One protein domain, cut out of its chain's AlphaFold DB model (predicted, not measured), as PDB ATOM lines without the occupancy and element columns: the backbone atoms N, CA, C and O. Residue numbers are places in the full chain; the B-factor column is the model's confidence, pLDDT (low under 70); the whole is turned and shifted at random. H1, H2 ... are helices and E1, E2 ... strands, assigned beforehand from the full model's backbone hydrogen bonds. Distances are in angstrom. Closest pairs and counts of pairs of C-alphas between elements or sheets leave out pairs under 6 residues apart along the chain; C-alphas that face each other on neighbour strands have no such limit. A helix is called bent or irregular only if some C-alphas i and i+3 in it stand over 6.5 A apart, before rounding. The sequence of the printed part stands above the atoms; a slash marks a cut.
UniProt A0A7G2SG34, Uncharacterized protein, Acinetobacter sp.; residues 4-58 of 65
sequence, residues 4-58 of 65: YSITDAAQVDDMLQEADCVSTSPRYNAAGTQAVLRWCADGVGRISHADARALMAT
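What this domain is: This is residues 4 to 58 of the 65 residues of an uncharacterized protein of Acinetobacter sp. (UniProt A0A7G2SG34). Picture a short two-stranded antiparallel ribbon, E1 with E2, running through the middle, with one small helix on either side of it: H1 on one side, mostly by E2, and H2 on the other. A long loop, residues 17 to 33, leads back from H1 to E2, and its residues 27 to 28 pair with E2 as a brief extra strand. The printed part has 55 residues with two named strands and two named helices, in the order E1 H1 E2 H2; the class is mixed, with under half of the residues in named elements. The whole is compact, with a radius of gyration of the C-alphas of 10.4 A, and spans 29 by 23 by 18 A.

How they stand to each other: Begin with E1, residues 4 to 8, and its antiparallel neighbour E2, residues 34 to 39; their directions differ by 146 degrees. Look across the pair at N 5 and O 37, 2.9 A apart, and N 35 and O 7, 2.8 A apart, both within hydrogen-bond range. Residues 27 to 28 pair antiparallel with residues 35 to 36 of E2. The closest C-alphas of E2 and H1, residues 9 to 16, are those of Gln 34 and Ala 9, 4.7 A apart. For E1 and H2, residues 49 to 56, they are those of Tyr 4 and Ala 52, 6.6 A apart. H1 and H2 are apart. Every O i to N i+4 pair is within hydrogen-bond range in H2, but 2 of 4 in H1.

Where its parts are: Find C-alpha 4 at (41.977, -16.710, -48.047); from there E1 runs 13.2 A to Asp 8. H1, residues 9 to 16, covers 11.1 A and is irregular: C-alphas 10 and 13 are 7.3 A apart. E2, residues 34 to 39, covers 16.0 A from (33.063, -7.647, -47.091). H2, residues 49 to 56, runs 10.6 A to C-alpha 56 at (38.908, -11.611, -37.896).

The domain as a whole: The two C-alphas farthest apart, those of Ala 19 and Thr 58, are 29.4 A apart. The link from H1 to E2 is long, with 17 residues. The printed part has no cut, and no printed residue is under 70 in pLDDT.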
ATOM      1  N   TYR A   4      43.193 -17.469 -48.292       93.62
ATOM      2  CA  TYR A   4      41.977 -16.710 -48.047       93.62
ATOM      3  C   TYR A   4      41.982 -15.433 -48.870       93.62
ATOM      4  O   TYR A   4      43.049 -14.942 -49.201       93.62
ATOM      5  N   SER A   5      40.831 -14.862 -49.184       94.38
ATOM      6  CA  SER A   5      40.746 -13.514 -49.759       94.38
ATOM      7  C   SER A   5      39.701 -12.700 -49.019       94.38
ATOM      8  O   SER A   5      38.778 -13.257 -48.425       94.38
ATOM      9  N   ILE A   6      39.849 -11.379 -49.064       93.94
ATOM     10  CA  ILE A   6      38.805 -10.441 -48.655       93.94
ATOM     11  C   ILE A   6      38.083 -10.035 -49.934       93.94
ATOM     12  O   ILE A   6      38.714  -9.547 -50.866       93.94
ATOM     13  N   THR A   7      36.785 -10.288 -49.984       93.81
ATOM     14  CA  THR A   7      35.940 -10.068 -51.161       93.81
ATOM     15  C   THR A   7      34.810  -9.128 -50.778       93.81
ATOM     16  O   THR A   7      34.253  -9.265 -49.688       93.81
ATOM     17  N   ASP A   8      34.456  -8.184 -51.644       95.06
ATOM     18  CA  ASP A   8      33.279  -7.346 -51.424       95.06
ATOM     19  C   ASP A   8      32.005  -8.194 -51.444       95.06
ATOM     20  O   ASP A   8      31.854  -9.085 -52.278       95.06
ATOM     21  N   ALA A   9      31.067  -7.910 -50.540       93.31
ATOM     22  CA  ALA A   9      29.846  -8.697 -50.363       93.31
ATOM     23  C   ALA A   9      29.037  -8.834 -51.663       93.31
ATOM     24  O   ALA A   9      28.472  -9.890 -51.922       93.31
ATOM     25  N   ALA A  10      29.051  -7.802 -52.512       95.06
ATOM     26  CA  ALA A  10      28.387  -7.811 -53.816       95.06
ATOM     27  C   ALA A  10      28.992  -8.806 -54.824       95.06
ATOM     28  O   ALA A  10      28.331  -9.142 -55.798       95.06
ATOM     29  N   GLN A  11      30.232  -9.254 -54.612       93.81
ATOM     30  CA  GLN A  11      30.948 -10.184 -55.491       93.81
ATOM     31  C   GLN A  11      31.069 -11.586 -54.885       93.81
ATOM     32  O   GLN A  11      31.606 -12.487 -55.523       93.81
ATOM     33  N   VAL A  12      30.606 -11.793 -53.647       92.75
ATOM     34  CA  VAL A  12      30.765 -13.076 -52.952       92.75
ATOM     35  C   VAL A  12      30.067 -14.202 -53.701       92.75
ATOM     36  O   VAL A  12      30.681 -15.248 -53.890       92.75
ATOM     37  N   ASP A  13      28.831 -13.995 -54.155       92.62
ATOM     38  CA  ASP A  13      28.082 -15.020 -54.888       92.62
ATOM     39  C   ASP A  13      28.788 -15.437 -56.185       92.62
ATOM     40  O   ASP A  13      28.855 -16.628 -56.486       92.62
ATOM     41  N   ASP A  14      29.390 -14.485 -56.902       92.88
ATOM     42  CA  ASP A  14      30.177 -14.768 -58.104       92.88
ATOM     43  C   ASP A  14      31.453 -15.552 -57.759       92.88
ATOM     44  O   ASP A  14      31.755 -16.573 -58.377       92.88
ATOM     45  N   MET A  15      32.180 -15.126 -56.721       91.00
ATOM     46  CA  MET A  15      33.412 -15.789 -56.276       91.00
ATOM     47  C   MET A  15      33.167 -17.194 -55.717       91.00
ATOM     48  O   MET A  15      34.049 -18.045 -55.790       91.00
ATOM     49  N   LEU A  16      31.986 -17.471 -55.162       91.44
ATOM     50  CA  LEU A  16      31.601 -18.810 -54.707       91.44
ATOM     51  C   LEU A  16      31.387 -19.799 -55.859       91.44
ATOM     52  O   LEU A  16      31.469 -21.005 -55.631       91.44
ATOM     53  N   GLN A  17      31.126 -19.316 -57.076       91.62
ATOM     54  CA  GLN A  17      31.005 -20.167 -58.265       91.62
ATOM     55  C   GLN A  17      32.357 -20.510 -58.897       91.62
ATOM     56  O   GLN A  17      32.419 -21.374 -59.777       91.62
ATOM     57  N   GLU A  18      33.446 -19.868 -58.469       90.06
ATOM     58  CA  GLU A  18      34.774 -20.209 -58.959       90.06
ATOM     59  C   GLU A  18      35.203 -21.606 -58.501       90.06
ATOM     60  O   GLU A  18      35.077 -21.970 -57.332       90.06
ATOM     61  N   ALA A  19      35.797 -22.375 -59.418       87.25
ATOM     62  CA  ALA A  19      36.205 -23.758 -59.166       87.25
ATOM     63  C   ALA A  19      37.218 -23.905 -58.013       87.25
ATOM     64  O   ALA A  19      37.260 -24.944 -57.353       87.25
ATOM     65  N   ASP A  20      38.016 -22.866 -57.761       89.50
ATOM     66  CA  ASP A  20      39.042 -22.860 -56.716       89.50
ATOM     67  C   ASP A  20      38.510 -22.402 -55.346       89.50
ATOM     68  O   ASP A  20      39.218 -22.507 -54.332       89.50
ATOM     69  N   CYS A  21      37.287 -21.865 -55.297       90.62
ATOM     70  CA  CYS A  21      36.662 -21.395 -54.072       90.62
ATOM     71  C   CYS A  21      36.075 -22.581 -53.306       90.62
ATOM     72  O   CYS A  21      35.199 -23.298 -53.779       90.62
ATOM     73  N   VAL A  22      36.563 -22.798 -52.086       91.75
ATOM     74  CA  VAL A  22      36.099 -23.881 -51.200       91.75
ATOM     75  C   VAL A  22      35.318 -23.351 -50.002       91.75
ATOM     76  O   VAL A  22      35.037 -24.086 -49.052       91.75
ATOM     77  N   SER A  23      34.996 -22.058 -50.007       89.62
ATOM     78  CA  SER A  23      34.121 -21.466 -49.006       89.62
ATOM     79  C   SER A  23      32.694 -21.963 -49.194       89.62
ATOM     80  O   SER A  23      32.093 -21.757 -50.235       89.62
ATOM     81  N   THR A  24      32.122 -22.572 -48.159       82.94
ATOM     82  CA  THR A  24      30.693 -22.940 -48.118       82.94
ATOM     83  C   THR A  24      29.873 -21.991 -47.250       82.94
ATOM     84  O   THR A  24      28.666 -21.860 -47.416       82.94
ATOM     85  N   SER A  25      30.526 -21.311 -46.309       86.31
ATOM     86  CA  SER A  25      29.921 -20.290 -45.456       86.31
ATOM     87  C   SER A  25      30.878 -19.102 -45.355       86.31
ATOM     88  O   SER A  25      31.774 -19.114 -44.504       86.31
ATOM     89  N   PRO A  26      30.740 -18.104 -46.248       88.56
ATOM     90  CA  PRO A  26      31.498 -16.861 -46.180       88.56
ATOM     91  C   PRO A  26      31.292 -16.201 -44.824       88.56
ATOM     92  O   PRO A  26      30.161 -16.056 -44.353       88.56
ATOM     93  N   ARG A  27      32.386 -15.783 -44.195       89.94
ATOM     94  CA  ARG A  27      32.297 -14.985 -42.975       89.94
ATOM     95  C   ARG A  27      32.320 -13.524 -43.367       89.94
ATOM     96  O   ARG A  27      33.319 -13.093 -43.926       89.94
ATOM     97  N   TYR A  28      31.259 -12.793 -43.055       91.94
ATOM     98  CA  TYR A  28      31.158 -11.362 -43.326       91.94
ATOM     99  C   TYR A  28      31.755 -10.525 -42.186       91.94
ATOM    100  O   TYR A  28      31.865 -10.992 -41.048       91.94
ATOM    101  N   ASN A  29      32.161  -9.299 -42.506       92.88
ATOM    102  CA  ASN A  29      32.555  -8.289 -41.529       92.88
ATOM    103  C   ASN A  29      31.322  -7.743 -40.781       92.88
ATOM    104  O   ASN A  29      30.182  -7.989 -41.176       92.88
ATOM    105  N   ALA A  30      31.536  -6.980 -39.707       90.44
ATOM    106  CA  ALA A  30      30.452  -6.436 -38.885       90.44
ATOM    107  C   ALA A  30      29.518  -5.493 -39.670       90.44
ATOM    108  O   ALA A  30      28.337  -5.387 -39.358       90.44
ATOM    109  N   ALA A  31      30.037  -4.840 -40.713       90.81
ATOM    110  CA  ALA A  31      29.269  -3.964 -41.593       90.81
ATOM    111  C   ALA A  31      28.499  -4.709 -42.705       90.81
ATOM    112  O   ALA A  31      27.717  -4.083 -43.416       90.81
ATOM    113  N   GLY A  32      28.739  -6.009 -42.906       91.00
ATOM    114  CA  GLY A  32      28.167  -6.790 -44.007       91.00
ATOM    115  C   GLY A  32      28.650  -6.392 -45.410       91.00
ATOM    116  O   GLY A  32      28.045  -6.796 -46.395       91.00
ATOM    117  N   THR A  33      29.715  -5.596 -45.528       93.56
ATOM    118  CA  THR A  33      30.226  -5.080 -46.811       93.56
ATOM    119  C   THR A  33      31.300  -5.956 -47.435       93.56
ATOM    120  O   THR A  33      31.521  -5.878 -48.639       93.56
ATOM    121  N   GLN A  34      31.968  -6.789 -46.640       94.25
ATOM    122  CA  GLN A  34      33.063  -7.647 -47.091       94.25
ATOM    123  C   GLN A  34      32.953  -9.022 -46.449       94.25
ATOM    124  O   GLN A  34      32.471  -9.146 -45.323       94.25
ATOM    125  N   ALA A  35      33.454 -10.045 -47.136       94.25
ATOM    126  CA  ALA A  35      33.552 -11.401 -46.629       94.25
ATOM    127  C   ALA A  35      34.947 -11.990 -46.822       94.25
ATOM    128  O   ALA A  35      35.654 -11.678 -47.780       94.25
ATOM    129  N   VAL A  36      35.325 -12.883 -45.912       93.69
ATOM    130  CA  VAL A  36      36.492 -13.742 -46.094       93.69
ATOM    131  C   VAL A  36      36.066 -15.021 -46.802       93.69
ATOM    132  O   VAL A  36      35.225 -15.773 -46.297       93.69
ATOM    133  N   LEU A  37      36.694 -15.287 -47.944       93.69
ATOM    134  CA  LEU A  37      36.549 -16.526 -48.702       93.69
ATOM    135  C   LEU A  37      37.804 -17.388 -48.578       93.69
ATOM    136  O   LEU A  37      38.900 -16.867 -48.382       93.69
ATOM    137  N   ARG A  38      37.641 -18.708 -48.662       93.62
ATOM    138  CA  ARG A  38      38.706 -19.708 -48.595       93.62
ATOM    139  C   ARG A  38      38.891 -20.345 -49.965       93.62
ATOM    140  O   ARG A  38      37.924 -20.762 -50.594       93.62
ATOM    141  N   TRP A  39      40.147 -20.521 -50.346       92.56
ATOM    142  CA  TRP A  39      40.565 -21.041 -51.641       92.56
ATOM    143  C   TRP A  39      41.460 -22.270 -51.476       92.56
ATOM    144  O   TRP A  39      42.167 -22.423 -50.465       92.56
ATOM    145  N   CYS A  40      41.419 -23.174 -52.456       89.19
ATOM    146  CA  CYS A  40      42.260 -24.375 -52.487       89.19
ATOM    147  C   CYS A  40      43.625 -24.158 -53.167       89.19
ATOM    148  O   CYS A  40      44.529 -24.967 -52.955       89.19
ATOM    149  N   ALA A  41      43.785 -23.065 -53.917       85.94
ATOM    150  CA  ALA A  41      45.015 -22.679 -54.610       85.94
ATOM    151  C   ALA A  41      45.541 -21.317 -54.119       85.94
ATOM    152  O   ALA A  41      44.824 -20.564 -53.458       85.94
ATOM    153  N   ASP A  42      46.765 -20.944 -54.494       84.12
ATOM    154  CA  ASP A  42      47.311 -19.591 -54.296       84.12
ATOM    155  C   ASP A  42      46.934 -18.670 -55.467       84.12
ATOM    156  O   ASP A  42      46.683 -19.136 -56.577       84.12
ATOM    157  N   GLY A  43      46.857 -17.363 -55.226       80.69
ATOM    158  CA  GLY A  43      46.370 -16.399 -56.211       80.69
ATOM    159  C   GLY A  43      46.599 -14.957 -55.774       80.69
ATOM    160  O   GLY A  43      46.977 -14.685 -54.633       80.69
ATOM    161  N   VAL A  44      46.386 -14.022 -56.696       82.31
ATOM    162  CA  VAL A  44      46.578 -12.590 -56.435       82.31
ATOM    163  C   VAL A  44      45.564 -12.113 -55.394       82.31
ATOM    164  O   VAL A  44      44.389 -12.457 -55.465       82.31
ATOM    165  N   GLY A  45      46.026 -11.342 -54.405       83.88
ATOM    166  CA  GLY A  45      45.175 -10.853 -53.314       83.88
ATOM    167  C   GLY A  45      44.800 -11.918 -52.279       83.88
ATOM    168  O   GLY A  45      43.975 -11.647 -51.404       83.88
ATOM    169  N   ARG A  46      45.400 -13.117 -52.349       91.12
ATOM    170  CA  ARG A  46      45.195 -14.162 -51.347       91.12
ATOM    171  C   ARG A  46      46.154 -13.978 -50.165       91.12
ATOM    172  O   ARG A  46      47.339 -13.710 -50.336       91.12
ATOM    173  N   ILE A  47      45.622 -14.124 -48.959       92.75
ATOM    174  CA  ILE A  47      46.307 -13.979 -47.678       92.75
ATOM    175  C   ILE A  47      46.438 -15.333 -46.979       92.75
ATOM    176  O   ILE A  47      45.692 -16.286 -47.249       92.75
ATOM    177  N   SER A  48      47.398 -15.423 -46.060       92.25
ATOM    178  CA  SER A  48      47.612 -16.637 -45.280       92.25
ATOM    179  C   SER A  48      46.489 -16.860 -44.262       92.25
ATOM    180  O   SER A  48      45.726 -15.955 -43.915       92.25
ATOM    181  N   HIS A  49      46.412 -18.077 -43.715       90.19
ATOM    182  CA  HIS A  49      45.507 -18.366 -42.602       90.19
ATOM    183  C   HIS A  49      45.774 -17.471 -41.378       90.19
ATOM    184  O   HIS A  49      44.835 -17.068 -40.692       90.19
ATOM    185  N   ALA A  50      47.046 -17.161 -41.103       91.94
ATOM    186  CA  ALA A  50      47.431 -16.323 -39.973       91.94
ATOM    187  C   ALA A  50      46.919 -14.885 -40.147       91.94
ATOM    188  O   ALA A  50      46.327 -14.337 -39.218       91.94
ATOM    189  N   ASP A  51      47.058 -14.324 -41.349       92.75
ATOM    190  CA  ASP A  51      46.589 -12.971 -41.662       92.75
ATOM    191  C   ASP A  51      45.060 -12.889 -41.638       92.75
ATOM    192  O   ASP A  51      44.494 -11.975 -41.039       92.75
ATOM    193  N   ALA A  52      44.373 -13.887 -42.207       91.19
ATOM    194  CA  ALA A  52      42.914 -13.973 -42.149       91.19
ATOM    195  C   ALA A  52      42.410 -14.043 -40.699       91.19
ATOM    196  O   ALA A  52      41.428 -13.392 -40.340       91.19
ATOM    197  N   ARG A  53      43.105 -14.793 -39.836       90.75
ATOM    198  CA  ARG A  53      42.774 -14.880 -38.410       90.75
ATOM    199  C   ARG A  53      43.028 -13.562 -37.678       90.75
ATOM    200  O   ARG A  53      42.202 -13.178 -36.854       90.75
ATOM    201  N   ALA A  54      44.133 -12.880 -37.971       91.50
ATOM    202  CA  ALA A  54      44.429 -11.567 -37.404       91.50
ATOM    203  C   ALA A  54      43.359 -10.536 -37.799       91.50
ATOM    204  O   ALA A  54      42.874  -9.803 -36.941       91.50
ATOM    205  N   LEU A  55      42.914 -10.549 -39.060       90.62
ATOM    206  CA  LEU A  55      41.826  -9.703 -39.550       90.62
ATOM    207  C   LEU A  55      40.513  -9.961 -38.798       90.62
ATOM    208  O   LEU A  55      39.887  -9.019 -38.315       90.62
ATOM    209  N   MET A  56      40.124 -11.230 -38.632       88.44
ATOM    210  CA  MET A  56      38.908 -11.611 -37.896       88.44
ATOM    211  C   MET A  56      38.948 -11.228 -36.407       88.44
ATOM    212  O   MET A  56      37.904 -11.193 -35.759       88.44
ATOM    213  N   ALA A  57      40.133 -10.959 -35.851       90.06
ATOM    214  CA  ALA A  57      40.298 -10.488 -34.479       90.06
ATOM    215  C   ALA A  57      40.151  -8.961 -34.335       90.06
ATOM    216  O   ALA A  57      40.141  -8.461 -33.214       90.06
ATOM    217  N   THR A  58      40.036  -8.217 -35.437       90.12
ATOM    218  CA  THR A  58      39.825  -6.764 -35.403       90.12
ATOM    219  C   THR A  58      38.356  -6.412 -35.164       90.12
ATOM    220  O   THR A  58      37.458  -7.162 -35.548       90.12
TER     221      THR A  58